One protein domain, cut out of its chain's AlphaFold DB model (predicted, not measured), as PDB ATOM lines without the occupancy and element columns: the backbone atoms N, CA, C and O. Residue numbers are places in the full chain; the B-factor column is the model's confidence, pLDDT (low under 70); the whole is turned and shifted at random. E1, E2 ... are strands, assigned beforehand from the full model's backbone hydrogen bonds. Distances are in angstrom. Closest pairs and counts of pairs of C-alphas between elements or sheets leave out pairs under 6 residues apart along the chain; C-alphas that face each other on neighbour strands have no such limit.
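AT A GLANCE: This is residues 330 to 415 of the 748 residues of an uncharacterized protein of Proteobacteria bacterium (UniProt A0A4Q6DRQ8). Two separate sheets of strands follow one another in a row along the longest axis, a five-stranded one, E5 to E9, and a smaller four-stranded one, E1 to E4; they are not face to face, and come near each other only where edge strand E4 meets edge strand E5. The larger sheet is one antiparallel zigzag, and the smaller one is more curled. The printed part has 86 residues with nine named strands, E1 to E9 in chain order, and no named helix: its class is all strand, with 39 residues, under half, in named elements. Sheet orders are E5 E6 E7 E8 E9, antiparallel, and E1 E2 E3 E4, mixed. The whole is only just loose, close to compact, with a radius of gyration of the C-alphas of 14.7 A and spans of 41 by 33 by 21 A.

HOW THE PARTS SIT: E5, residues 367 to 371, E6, 380 to 384, E7, 390 to 394, E8, 402 to 406, and E9, 412 to 414, form a meander, each strand the antiparallel neighbour of the one before. E5 and E6 are a hairpin at 166 degrees, with N 369 and O 382 2.9 A apart. E6 and E7 are a hairpin at 158 degrees, with N 383 and O 391 3.0 A apart. E7 and E8 are a hairpin at 179 degrees, with N 392 and O 404 2.8 A apart. E8 and E9 are a hairpin at 170 degrees, with N 413 and O 405 2.8 A apart. These N and O pairs are within hydrogen-bond range. The closest C-alphas of E5 and E4, residues 358 to 360, are those of Gly 367 and Val 360, 5.1 A apart. E4 is parallel to E3, residues 347 to 349, at 6 degrees, with N 349 and O 359 within hydrogen-bond range at 2.8 A. E1, residues 330 to 333, E2, residues 336 to 341, and E3 form a second meander; N 331 and O 339, and N 340 and O 348, are each 2.8 A apart.

IN THESE COORDINATES: From first to last C-alpha E5 is 13.4 A, E6 13.3 A, E7 13.6 A, E8 10.2 A and E2 14.3 A. E5 begins at C-alpha 367, (33.434, -32.716, -15.852). E1 begins at C-alpha 330, (33.091, -43.707, -30.925), and E9 ends at C-alpha 414, (30.896, -14.911, -5.390).

THE WHOLE: The two C-alphas farthest apart are those of Ser 343 and Gln 415, 41.6 A. The printed part has no cut, and no link is long. Mean pLDDT of the printed part is 82.0; residues 363 to 366, 373 to 379 and 395 to 400 are under 70.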
ATOM      1  N   ASP A 330      32.083 -43.799 -31.982       94.88
ATOM      2  CA  ASP A 330      33.091 -43.707 -30.925       94.88
ATOM      3  C   ASP A 330      34.451 -43.198 -31.440       94.88
ATOM      4  O   ASP A 330      35.073 -43.819 -32.302       94.88
ATOM      5  N   LEU A 331      34.997 -42.164 -30.797       94.62
ATOM      6  CA  LEU A 331      36.406 -41.779 -30.891       94.62
ATOM      7  C   LEU A 331      37.176 -42.375 -29.704       94.62
ATOM      8  O   LEU A 331      36.887 -42.071 -28.541       94.62
ATOM      9  N   LYS A 332      38.162 -43.239 -29.986       92.31
ATOM     10  CA  LYS A 332      38.871 -44.039 -28.967       92.31
ATOM     11  C   LYS A 332      40.357 -43.706 -28.880       92.31
ATOM     12  O   LYS A 332      41.007 -43.486 -29.896       92.31
ATOM     13  N   THR A 333      40.919 -43.768 -27.673       93.75
ATOM     14  CA  THR A 333      42.376 -43.795 -27.449       93.75
ATOM     15  C   THR A 333      42.724 -44.898 -26.455       93.75
ATOM     16  O   THR A 333      42.013 -45.091 -25.469       93.75
ATOM     17  N   ALA A 334      43.794 -45.656 -26.729       92.00
ATOM     18  CA  ALA A 334      44.168 -46.858 -25.969       92.00
ATOM     19  C   ALA A 334      42.996 -47.857 -25.779       92.00
ATOM     20  O   ALA A 334      42.806 -48.419 -24.706       92.00
ATOM     21  N   GLY A 335      42.156 -48.029 -26.809       88.06
ATOM     22  CA  GLY A 335      40.961 -48.888 -26.771       88.06
ATOM     23  C   GLY A 335      39.755 -48.315 -26.010       88.06
ATOM     24  O   GLY A 335      38.637 -48.787 -26.207       88.06
ATOM     25  N   THR A 336      39.932 -47.271 -25.196       89.12
ATOM     26  CA  THR A 336      38.854 -46.619 -24.435       89.12
ATOM     27  C   THR A 336      38.140 -45.558 -25.272       89.12
ATOM     28  O   THR A 336      38.792 -44.674 -25.829       89.12
ATOM     29  N   THR A 337      36.805 -45.588 -25.315       92.25
ATOM     30  CA  THR A 337      35.987 -44.494 -25.870       92.25
ATOM     31  C   THR A 337      36.203 -43.215 -25.056       92.25
ATOM     32  O   THR A 337      35.976 -43.195 -23.848       92.25
ATOM     33  N   ARG A 338      36.680 -42.150 -25.710       91.81
ATOM     34  CA  ARG A 338      36.928 -40.828 -25.103       91.81
ATOM     35  C   ARG A 338      35.840 -39.827 -25.447       91.81
ATOM     36  O   ARG A 338      35.479 -39.019 -24.600       91.81
ATOM     37  N   MET A 339      35.319 -39.914 -26.665       95.25
ATOM     38  CA  MET A 339      34.126 -39.207 -27.107       95.25
ATOM     39  C   MET A 339      33.232 -40.203 -27.846       95.25
ATOM     40  O   MET A 339      33.742 -41.073 -28.548       95.25
ATOM     41  N   THR A 340      31.921 -40.086 -27.685       95.50
ATOM     42  CA  THR A 340      30.919 -40.845 -28.434       95.50
ATOM     43  C   THR A 340      29.851 -39.893 -28.960       95.50
ATOM     44  O   THR A 340      29.535 -38.904 -28.297       95.50
ATOM     45  N   ILE A 341      29.280 -40.190 -30.122       97.19
ATOM     46  CA  ILE A 341      27.982 -39.659 -30.540       97.19
ATOM     47  C   ILE A 341      27.032 -40.848 -30.562       97.19
ATOM     48  O   ILE A 341      27.218 -41.755 -31.372       97.19
ATOM     49  N   ASP A 342      26.057 -40.884 -29.654       95.44
ATOM     50  CA  ASP A 342      25.130 -42.010 -29.565       95.44
ATOM     51  C   ASP A 342      24.141 -42.047 -30.744       95.44
ATOM     52  O   ASP A 342      24.021 -41.100 -31.524       95.44
ATOM     53  N   SER A 343      23.391 -43.143 -30.882       94.75
ATOM     54  CA  SER A 343      22.419 -43.312 -31.974       94.75
ATOM     55  C   SER A 343      21.176 -42.412 -31.874       94.75
ATOM     56  O   SER A 343      20.321 -42.458 -32.757       94.75
ATOM     57  N   SER A 344      21.080 -41.572 -30.838       94.44
ATOM     58  CA  SER A 344      20.115 -40.470 -30.730       94.44
ATOM     59  C   SER A 344      20.736 -39.090 -31.006       94.44
ATOM     60  O   SER A 344      20.052 -38.075 -30.882       94.44
ATOM     61  N   GLY A 345      22.013 -39.038 -31.404       93.88
ATOM     62  CA  GLY A 345      22.741 -37.814 -31.738       93.88
ATOM     63  C   GLY A 345      23.325 -37.065 -30.536       93.88
ATOM     64  O   GLY A 345      23.755 -35.923 -30.689       93.88
ATOM     65  N   ARG A 346      23.341 -37.666 -29.340       96.56
ATOM     66  CA  ARG A 346      23.882 -37.036 -28.126       96.56
ATOM     67  C   ARG A 346      25.386 -37.270 -28.019       96.56
ATOM     68  O   ARG A 346      25.853 -38.393 -28.195       96.56
ATOM     69  N   VAL A 347      26.139 -36.226 -27.681       97.19
ATOM     70  CA  VAL A 347      27.601 -36.273 -27.564       97.19
ATOM     71  C   VAL A 347      28.012 -36.546 -26.116       97.19
ATOM     72  O   VAL A 347      27.746 -35.747 -25.220       97.19
ATOM     73  N   GLY A 348      28.698 -37.659 -25.876       94.19
ATOM     74  CA  GLY A 348      29.352 -37.957 -24.603       94.19
ATOM     75  C   GLY A 348      30.858 -37.733 -24.700       94.19
ATOM     76  O   GLY A 348      31.487 -38.231 -25.624       94.19
ATOM     77  N   ILE A 349      31.460 -37.027 -23.744       92.88
ATOM     78  CA  ILE A 349      32.914 -36.962 -23.537       92.88
ATOM     79  C   ILE A 349      33.200 -37.617 -22.186       92.88
ATOM     80  O   ILE A 349      32.614 -37.234 -21.178       92.88
ATOM     81  N   GLY A 350      34.045 -38.647 -22.163       88.56
ATOM     82  CA  GLY A 350      34.311 -39.459 -20.968       88.56
ATOM     83  C   GLY A 350      33.157 -40.368 -20.515       88.56
ATOM     84  O   GLY A 350      33.317 -41.105 -19.546       88.56
ATOM     85  N   THR A 351      32.023 -40.374 -21.223       89.50
ATOM     86  CA  THR A 351      30.906 -41.315 -21.036       89.50
ATOM     87  C   THR A 351      30.508 -41.942 -22.372       89.50
ATOM     88  O   THR A 351      30.500 -41.259 -23.395       89.50
ATOM     89  N   ALA A 352      30.171 -43.235 -22.360       90.06
ATOM     90  CA  ALA A 352      29.637 -43.962 -23.517       90.06
ATOM     91  C   ALA A 352      28.094 -43.932 -23.595       90.06
ATOM     92  O   ALA A 352      27.520 -44.373 -24.587       90.06
ATOM     93  N   SER A 353      27.432 -43.412 -22.556       91.69
ATOM     94  CA  SER A 353      25.970 -43.362 -22.432       91.69
ATOM     95  C   SER A 353      25.530 -41.951 -22.021       91.69
ATOM     96  O   SER A 353      25.143 -41.751 -20.865       91.69
ATOM     97  N   PRO A 354      25.651 -40.942 -22.907       93.94
ATOM     98  CA  PRO A 354      25.217 -39.584 -22.601       93.94
ATOM     99  C   PRO A 354      23.708 -39.545 -22.324       93.94
ATOM    100  O   PRO A 354      22.924 -40.147 -23.054       93.94
ATOM    101  N   VAL A 355      23.275 -38.834 -21.278       94.31
ATOM    102  CA  VAL A 355      21.837 -38.643 -20.986       94.31
ATOM    103  C   VAL A 355      21.274 -37.346 -21.576       94.31
ATOM    104  O   VAL A 355      20.086 -37.283 -21.893       94.31
ATOM    105  N   THR A 356      22.132 -36.351 -21.808       94.19
ATOM    106  CA  THR A 356      21.841 -35.030 -22.399       94.19
ATOM    107  C   THR A 356      22.540 -34.856 -23.752       94.19
ATOM    108  O   THR A 356      23.492 -35.571 -24.044       94.19
ATOM    109  N   ASN A 357      22.106 -33.887 -24.572       95.38
ATOM    110  CA  ASN A 357      22.661 -33.633 -25.918       95.38
ATOM    111  C   ASN A 357      24.184 -33.427 -25.945       95.38
ATOM    112  O   ASN A 357      24.832 -33.805 -26.917       95.38
ATOM    113  N   LEU A 358      24.742 -32.862 -24.874       93.62
ATOM    114  CA  LEU A 358      26.163 -32.912 -24.557       93.62
ATOM    115  C   LEU A 358      26.303 -33.325 -23.088       93.62
ATOM    116  O   LEU A 358      25.610 -32.775 -22.227       93.62
ATOM    117  N   GLN A 359      27.192 -34.271 -22.797       91.19
ATOM    118  CA  GLN A 359      27.596 -34.636 -21.440       91.19
ATOM    119  C   GLN A 359      29.118 -34.781 -21.378       91.19
ATOM    120  O   GLN A 359      29.697 -35.539 -22.152       91.19
ATOM    121  N   VAL A 360      29.762 -34.091 -20.435       90.38
ATOM    122  CA  VAL A 360      31.207 -34.188 -20.180       90.38
ATOM    123  C   VAL A 360      31.418 -34.801 -18.797       90.38
ATOM    124  O   VAL A 360      30.916 -34.274 -17.808       90.38
ATOM    125  N   LEU A 361      32.141 -35.918 -18.729       85.00
ATOM    126  CA  LEU A 361      32.412 -36.684 -17.512       85.00
ATOM    127  C   LEU A 361      33.928 -36.858 -17.322       85.00
ATOM    128  O   LEU A 361      34.632 -37.263 -18.247       85.00
ATOM    129  N   GLY A 362      34.434 -36.597 -16.117       81.06
ATOM    130  CA  GLY A 362      35.811 -36.922 -15.742       81.06
ATOM    131  C   GLY A 362      35.937 -38.381 -15.295       81.06
ATOM    132  O   GLY A 362      35.179 -38.839 -14.447       81.06
ATOM    133  N   ALA A 363      36.917 -39.123 -15.823       64.75
ATOM    134  CA  ALA A 363      37.077 -40.556 -15.523       64.75
ATOM    135  C   ALA A 363      37.433 -40.863 -14.050       64.75
ATOM    136  O   ALA A 363      37.148 -41.952 -13.561       64.75
ATOM    137  N   THR A 364      38.055 -39.911 -13.348       60.34
ATOM    138  CA  THR A 364      38.414 -39.993 -11.918       60.34
ATOM    139  C   THR A 364      38.217 -38.642 -11.218       60.34
ATOM    140  O   THR A 364      38.990 -38.275 -10.337       60.34
ATOM    141  N   GLY A 365      37.248 -37.843 -11.669       63.97
ATOM    142  CA  GLY A 365      37.126 -36.445 -11.262       63.97
ATOM    143  C   GLY A 365      36.019 -35.713 -12.009       63.97
ATOM    144  O   GLY A 365      35.019 -36.304 -12.407       63.97
ATOM    145  N   TYR A 366      36.215 -34.416 -12.187       67.81
ATOM    146  CA  TYR A 366      35.169 -33.472 -12.564       67.81
ATOM    147  C   TYR A 366      34.967 -33.383 -14.074       67.81
ATOM    148  O   TYR A 366      35.912 -33.507 -14.855       67.81
ATOM    149  N   GLY A 367      33.722 -33.147 -14.488       76.56
ATOM    150  CA  GLY A 367      33.434 -32.716 -15.852       76.56
ATOM    151  C   GLY A 367      33.756 -31.230 -15.959       76.56
ATOM    152  O   GLY A 367      33.122 -30.430 -15.275       76.56
ATOM    153  N   ALA A 368      34.742 -30.862 -16.778       78.19
ATOM    154  CA  ALA A 368      35.157 -29.473 -16.951       78.19
ATOM    155  C   ALA A 368      35.203 -29.073 -18.431       78.19
ATOM    156  O   ALA A 368      35.650 -29.845 -19.282       78.19
ATOM    157  N   VAL A 369      34.774 -27.845 -18.719       86.25
ATOM    158  CA  VAL A 369      34.912 -27.192 -20.024       86.25
ATOM    159  C   VAL A 369      35.766 -25.942 -19.843       86.25
ATOM    160  O   VAL A 369      35.474 -25.090 -19.004       86.25
ATOM    161  N   MET A 370      36.830 -25.844 -20.634       78.88
ATOM    162  CA  MET A 370      37.750 -24.712 -20.638       78.88
ATOM    163  C   MET A 370      37.373 -23.750 -21.764       78.88
ATOM    164  O   MET A 370      37.296 -24.154 -22.922       78.88
ATOM    165  N   LEU A 371      37.130 -22.488 -21.415       79.25
ATOM    166  CA  LEU A 371      36.749 -21.416 -22.330       79.25
ATOM    167  C   LEU A 371      37.833 -20.330 -22.299       79.25
ATOM    168  O   LEU A 371      37.980 -19.638 -21.292       79.25
ATOM    169  N   GLY A 372      38.598 -20.178 -23.380       71.94
ATOM    170  CA  GLY A 372      39.637 -19.150 -23.496       71.94
ATOM    171  C   GLY A 372      40.628 -19.407 -24.635       71.94
ATOM    172  O   GLY A 372      40.425 -20.310 -25.447       71.94
ATOM    173  N   ASP A 373      41.679 -18.591 -24.713       64.75
ATOM    174  CA  ASP A 373      42.593 -18.487 -25.864       64.75
ATOM    175  C   ASP A 373      43.875 -19.338 -25.758       64.75
ATOM    176  O   ASP A 373      44.796 -19.186 -26.562       64.75
ATOM    177  N   ASN A 374      43.923 -20.261 -24.790       62.00
ATOM    178  CA  ASN A 374      45.059 -21.147 -24.500       62.00
ATOM    179  C   ASN A 374      46.310 -20.435 -23.928       62.00
ATOM    180  O   ASN A 374      47.354 -21.068 -23.763       62.00
ATOM    181  N   THR A 375      46.225 -19.152 -23.557       55.75
ATOM    182  CA  THR A 375      47.253 -18.488 -22.732       55.75
ATOM    183  C   THR A 375      46.967 -18.687 -21.240       55.75
ATOM    184  O   THR A 375      45.834 -18.937 -20.848       55.75
ATOM    185  N   THR A 376      47.962 -18.614 -20.351       54.62
ATOM    186  CA  THR A 376      47.772 -18.913 -18.909       54.62
ATOM    187  C   THR A 376      46.918 -17.898 -18.134       54.62
ATOM    188  O   THR A 376      46.603 -18.150 -16.969       54.62
ATOM    189  N   SER A 377      46.501 -16.797 -18.762       55.78
ATOM    190  CA  SER A 377      45.713 -15.721 -18.156       55.78
ATOM    191  C   SER A 377      44.463 -15.450 -18.991       55.78
ATOM    192  O   SER A 377      44.579 -15.098 -20.154       55.78
ATOM    193  N   GLY A 378      43.272 -15.561 -18.395       57.16
ATOM    194  CA  GLY A 378      41.997 -15.257 -19.069       57.16
ATOM    195  C   GLY A 378      41.137 -16.469 -19.443       57.16
ATOM    196  O   GLY A 378      39.986 -16.288 -19.827       57.16
ATOM    197  N   ASN A 379      41.630 -17.702 -19.268       69.94
ATOM    198  CA  ASN A 379      40.772 -18.883 -19.403       69.94
ATOM    199  C   ASN A 379      39.800 -18.991 -18.221       69.94
ATOM    200  O   ASN A 379      40.215 -18.973 -17.056       69.94
ATOM    201  N   HIS A 380      38.527 -19.200 -18.544       76.69
ATOM    202  CA  HIS A 380      37.489 -19.592 -17.605       76.69
ATOM    203  C   HIS A 380      37.323 -21.113 -17.620       76.69
ATOM    204  O   HIS A 380      37.144 -21.716 -18.679       76.69
ATOM    205  N   LEU A 381      37.356 -21.738 -16.445       79.00
ATOM    206  CA  LEU A 381      36.968 -23.137 -16.276       79.00
ATOM    207  C   LEU A 381      35.537 -23.188 -15.746       79.00
ATOM    208  O   LEU A 381      35.246 -22.606 -14.702       79.00
ATOM    209  N   LEU A 382      34.662 -23.892 -16.460       87.19
ATOM    210  CA  LEU A 382      33.349 -24.302 -15.971       87.19
ATOM    211  C   LEU A 382      33.481 -25.758 -15.519       87.19
ATOM    212  O   LEU A 382      33.627 -26.628 -16.380       87.19
ATOM    213  N   SER A 383      33.460 -26.031 -14.212       84.00
ATOM    214  CA  SER A 383      33.543 -27.396 -13.664       84.00
ATOM    215  C   SER A 383      32.301 -27.783 -12.865       84.00
ATOM    216  O   SER A 383      31.650 -26.942 -12.246       84.00
ATOM    217  N   HIS A 384      31.978 -29.076 -12.890       85.19
ATOM    218  CA  HIS A 384      31.012 -29.705 -11.994       85.19
ATOM    219  C   HIS A 384      31.712 -30.767 -11.141       85.19
ATOM    220  O   HIS A 384      32.264 -31.743 -11.665       85.19
ATOM    221  N   GLU A 385      31.636 -30.590  -9.829       81.19
ATOM    222  CA  GLU A 385      32.365 -31.354  -8.826       81.19
ATOM    223  C   GLU A 385      31.651 -32.670  -8.444       81.19
ATOM    224  O   GLU A 385      30.494 -32.913  -8.791       81.19
ATOM    225  N   GLN A 386      32.335 -33.568  -7.727       81.75
ATOM    226  CA  GLN A 386      31.760 -34.857  -7.298       81.75
ATOM    227  C   GLN A 386      30.735 -34.714  -6.164       81.75
ATOM    228  O   GLN A 386      29.889 -35.591  -6.001       81.75
ATOM    229  N   ASP A 387      30.792 -33.625  -5.397       81.12
ATOM    230  CA  ASP A 387      29.798 -33.301  -4.370       81.12
ATOM    231  C   ASP A 387      28.512 -32.682  -4.956       81.12
ATOM    232  O   ASP A 387      27.529 -32.522  -4.236       81.12
ATOM    233  N   GLY A 388      28.493 -32.379  -6.261       80.62
ATOM    234  CA  GLY A 388      27.382 -31.728  -6.956       80.62
ATOM    235  C   GLY A 388      27.490 -30.203  -7.046       80.62
ATOM    236  O   GLY A 388      26.547 -29.560  -7.508       80.62
ATOM    237  N   SER A 389      28.603 -29.606  -6.606       85.62
ATOM    238  CA  SER A 389      28.846 -28.172  -6.778       85.62
ATOM    239  C   SER A 389      29.271 -27.810  -8.210       85.62
ATOM    240  O   SER A 389      29.802 -28.626  -8.963       85.62
ATOM    241  N   PHE A 390      28.996 -26.571  -8.619       87.69
ATOM    242  CA  PHE A 390      29.353 -26.025  -9.934       87.69
ATOM    243  C   PHE A 390      30.186 -24.757  -9.766       87.69
ATOM    244  O   PHE A 390      29.805 -23.879  -8.995       87.69
ATOM    245  N   HIS A 391      31.289 -24.635 -10.505       85.81
ATOM    246  CA  HIS A 391      32.241 -23.532 -10.378       85.81
ATOM    247  C   HIS A 391      32.509 -22.866 -11.729       85.81
ATOM    248  O   HIS A 391      32.649 -23.531 -12.755       85.81
ATOM    249  N   ILE A 392      32.640 -21.538 -11.705       87.31
ATOM    250  CA  ILE A 392      33.211 -20.722 -12.778       87.31
ATOM    251  C   ILE A 392      34.480 -20.091 -12.210       87.31
ATOM    252  O   ILE A 392      34.399 -19.142 -11.427       87.31
ATOM    253  N   SER A 393      35.649 -20.607 -12.580       80.62
ATOM    254  CA  SER A 393      36.939 -20.188 -12.018       80.62
ATOM    255  C   SER A 393      37.889 -19.599 -13.058       80.62
ATOM    256  O   SER A 393      37.674 -19.713 -14.265       80.62
ATOM    257  N   THR A 394      38.920 -18.904 -12.573       76.00
ATOM    258  CA  THR A 394      39.959 -18.262 -13.395       76.00
ATOM    259  C   THR A 394      41.327 -18.882 -13.110       76.00
ATOM    260  O   THR A 394      41.797 -18.858 -11.975       76.00
ATOM    261  N   GLY A 395      41.988 -19.421 -14.138       66.12
ATOM    262  CA  GLY A 395      43.286 -20.099 -13.998       66.12
ATOM    263  C   GLY A 395      43.190 -21.589 -13.629       66.12
ATOM    264  O   GLY A 395      42.141 -22.208 -13.779       66.12
ATOM    265  N   LEU A 396      44.309 -22.190 -13.200       57.59
ATOM    266  CA  LEU A 396      44.373 -23.623 -12.877       57.59
ATOM    267  C   LEU A 396      43.689 -23.976 -11.542       57.59
ATOM    268  O   LEU A 396      43.698 -23.209 -10.579       57.59
ATOM    269  N   TYR A 397      43.126 -25.187 -11.518       55.66
ATOM    270  CA  TYR A 397      42.333 -25.773 -10.437       55.66
ATOM    271  C   TYR A 397      43.041 -25.781  -9.063       55.66
ATOM    272  O   TYR A 397      44.240 -26.041  -8.970       55.66
ATOM    273  N   GLY A 398      42.269 -25.568  -7.987       53.28
ATOM    274  CA  GLY A 398      42.694 -25.799  -6.594       53.28
ATOM    275  C   GLY A 398      43.214 -24.586  -5.806       53.28
ATOM    276  O   GLY A 398      43.545 -24.734  -4.635       53.28
ATOM    277  N   ALA A 399      43.270 -23.390  -6.401       51.06
ATOM    278  CA  ALA A 399      43.896 -22.205  -5.793       51.06
ATOM    279  C   ALA A 399      42.916 -21.122  -5.271       51.06
ATOM    280  O   ALA A 399      43.309 -19.965  -5.142       51.06
ATOM    281  N   GLY A 400      41.649 -21.461  -4.992       59.22
ATOM    282  CA  GLY A 400      40.659 -20.504  -4.453       59.22
ATOM    283  C   GLY A 400      40.335 -19.346  -5.408       59.22
ATOM    284  O   GLY A 400      40.283 -18.187  -5.002       59.22
ATOM    285  N   ASN A 401      40.200 -19.654  -6.702       70.75
ATOM    286  CA  ASN A 401      40.065 -18.674  -7.785       70.75
ATOM    287  C   ASN A 401      38.676 -18.672  -8.451       70.75
ATOM    288  O   ASN A 401      38.554 -18.262  -9.614       70.75
ATOM    289  N   ASP A 402      37.636 -19.117  -7.746       75.88
ATOM    290  CA  ASP A 402      36.283 -19.123  -8.299       75.88
ATOM    291  C   ASP A 402      35.764 -17.684  -8.380       75.88
ATOM    292  O   ASP A 402      35.821 -16.923  -7.417       75.88
ATOM    293  N   LEU A 403      35.238 -17.282  -9.531       81.88
ATOM    294  CA  LEU A 403      34.461 -16.048  -9.630       81.88
ATOM    295  C   LEU A 403      33.079 -16.270  -9.016       81.88
ATOM    296  O   LEU A 403      32.619 -15.467  -8.204       81.88
ATOM    297  N   PHE A 404      32.466 -17.398  -9.372       87.56
ATOM    298  CA  PHE A 404      31.180 -17.858  -8.872       87.56
ATOM    299  C   PHE A 404      31.229 -19.362  -8.602       87.56
ATOM    300  O   PHE A 404      31.774 -20.114  -9.411       87.56
ATOM    301  N   SER A 405      30.608 -19.806  -7.512       86.75
ATOM    302  CA  SER A 405      30.290 -21.217  -7.302       86.75
ATOM    303  C   SER A 405      28.891 -21.415  -6.727       86.75
ATOM    304  O   SER A 405      28.405 -20.612  -5.933       86.75
ATOM    305  N   LEU A 406      28.234 -22.497  -7.130       89.44
ATOM    306  CA  LEU A 406      27.010 -23.012  -6.529       89.44
ATOM    307  C   LEU A 406      27.394 -24.258  -5.736       89.44
ATOM    308  O   LEU A 406      27.788 -25.254  -6.332       89.44
ATOM    309  N   GLY A 407      27.314 -24.199  -4.407       85.56
ATOM    310  CA  GLY A 407      27.621 -25.359  -3.568       85.56
ATOM    311  C   GLY A 407      26.556 -26.455  -3.670       85.56
ATOM    312  O   GLY A 407      25.419 -26.194  -4.065       85.56
ATOM    313  N   ALA A 408      26.900 -27.670  -3.236       86.25
ATOM    314  CA  ALA A 408      25.961 -28.791  -3.099       86.25
ATOM    315  C   ALA A 408      24.780 -28.485  -2.145       86.25
ATOM    316  O   ALA A 408      23.718 -29.098  -2.219       86.25
ATOM    317  N   ASP A 409      24.957 -27.494  -1.266       87.75
ATOM    318  CA  ASP A 409      23.931 -26.905  -0.399       87.75
ATOM    319  C   ASP A 409      22.942 -25.975  -1.134       87.75
ATOM    320  O   ASP A 409      22.032 -25.423  -0.515       87.75
ATOM    321  N   GLY A 410      23.116 -25.778  -2.444       84.56
ATOM    322  CA  GLY A 410      22.342 -24.847  -3.262       84.56
ATOM    323  C   GLY A 410      22.700 -23.375  -3.033       84.56
ATOM    324  O   GLY A 410      21.999 -22.495  -3.535       84.56
ATOM    325  N   VAL A 411      23.770 -23.075  -2.285       85.06
ATOM    326  CA  VAL A 411      24.170 -21.697  -1.977       85.06
ATOM    327  C   VAL A 411      25.146 -21.187  -3.036       85.06
ATOM    328  O   VAL A 411      26.281 -21.657  -3.150       85.06
ATOM    329  N   GLY A 412      24.693 -20.190  -3.801       87.94
ATOM    330  CA  GLY A 412      25.528 -19.412  -4.714       87.94
ATOM    331  C   GLY A 412      26.476 -18.479  -3.955       87.94
ATOM    332  O   GLY A 412      26.068 -17.805  -3.009       87.94
ATOM    333  N   ARG A 413      27.742 -18.436  -4.367       87.06
ATOM    334  CA  ARG A 413      28.842 -17.700  -3.729       87.06
ATOM    335  C   ARG A 413      29.642 -16.960  -4.798       87.06
ATOM    336  O   ARG A 413      29.993 -17.553  -5.811       87.06
ATOM    337  N   PHE A 414      29.979 -15.695  -4.553       86.81
ATOM    338  CA  PHE A 414      30.896 -14.911  -5.390       86.81
ATOM    339  C   PHE A 414      32.153 -14.596  -4.569       86.81
ATOM    340  O   PHE A 414      32.050 -13.875  -3.580       86.81
ATOM    341  N   GLN A 415      33.326 -15.138  -4.928       82.25
ATOM    342  CA  GLN A 415      34.540 -14.975  -4.097       82.25
ATOM    343  C   GLN A 415      35.318 -13.688  -4.416       82.25
ATOM    344  O   GLN A 415      36.030 -13.180  -3.555       82.25
TER     345      GLN A 415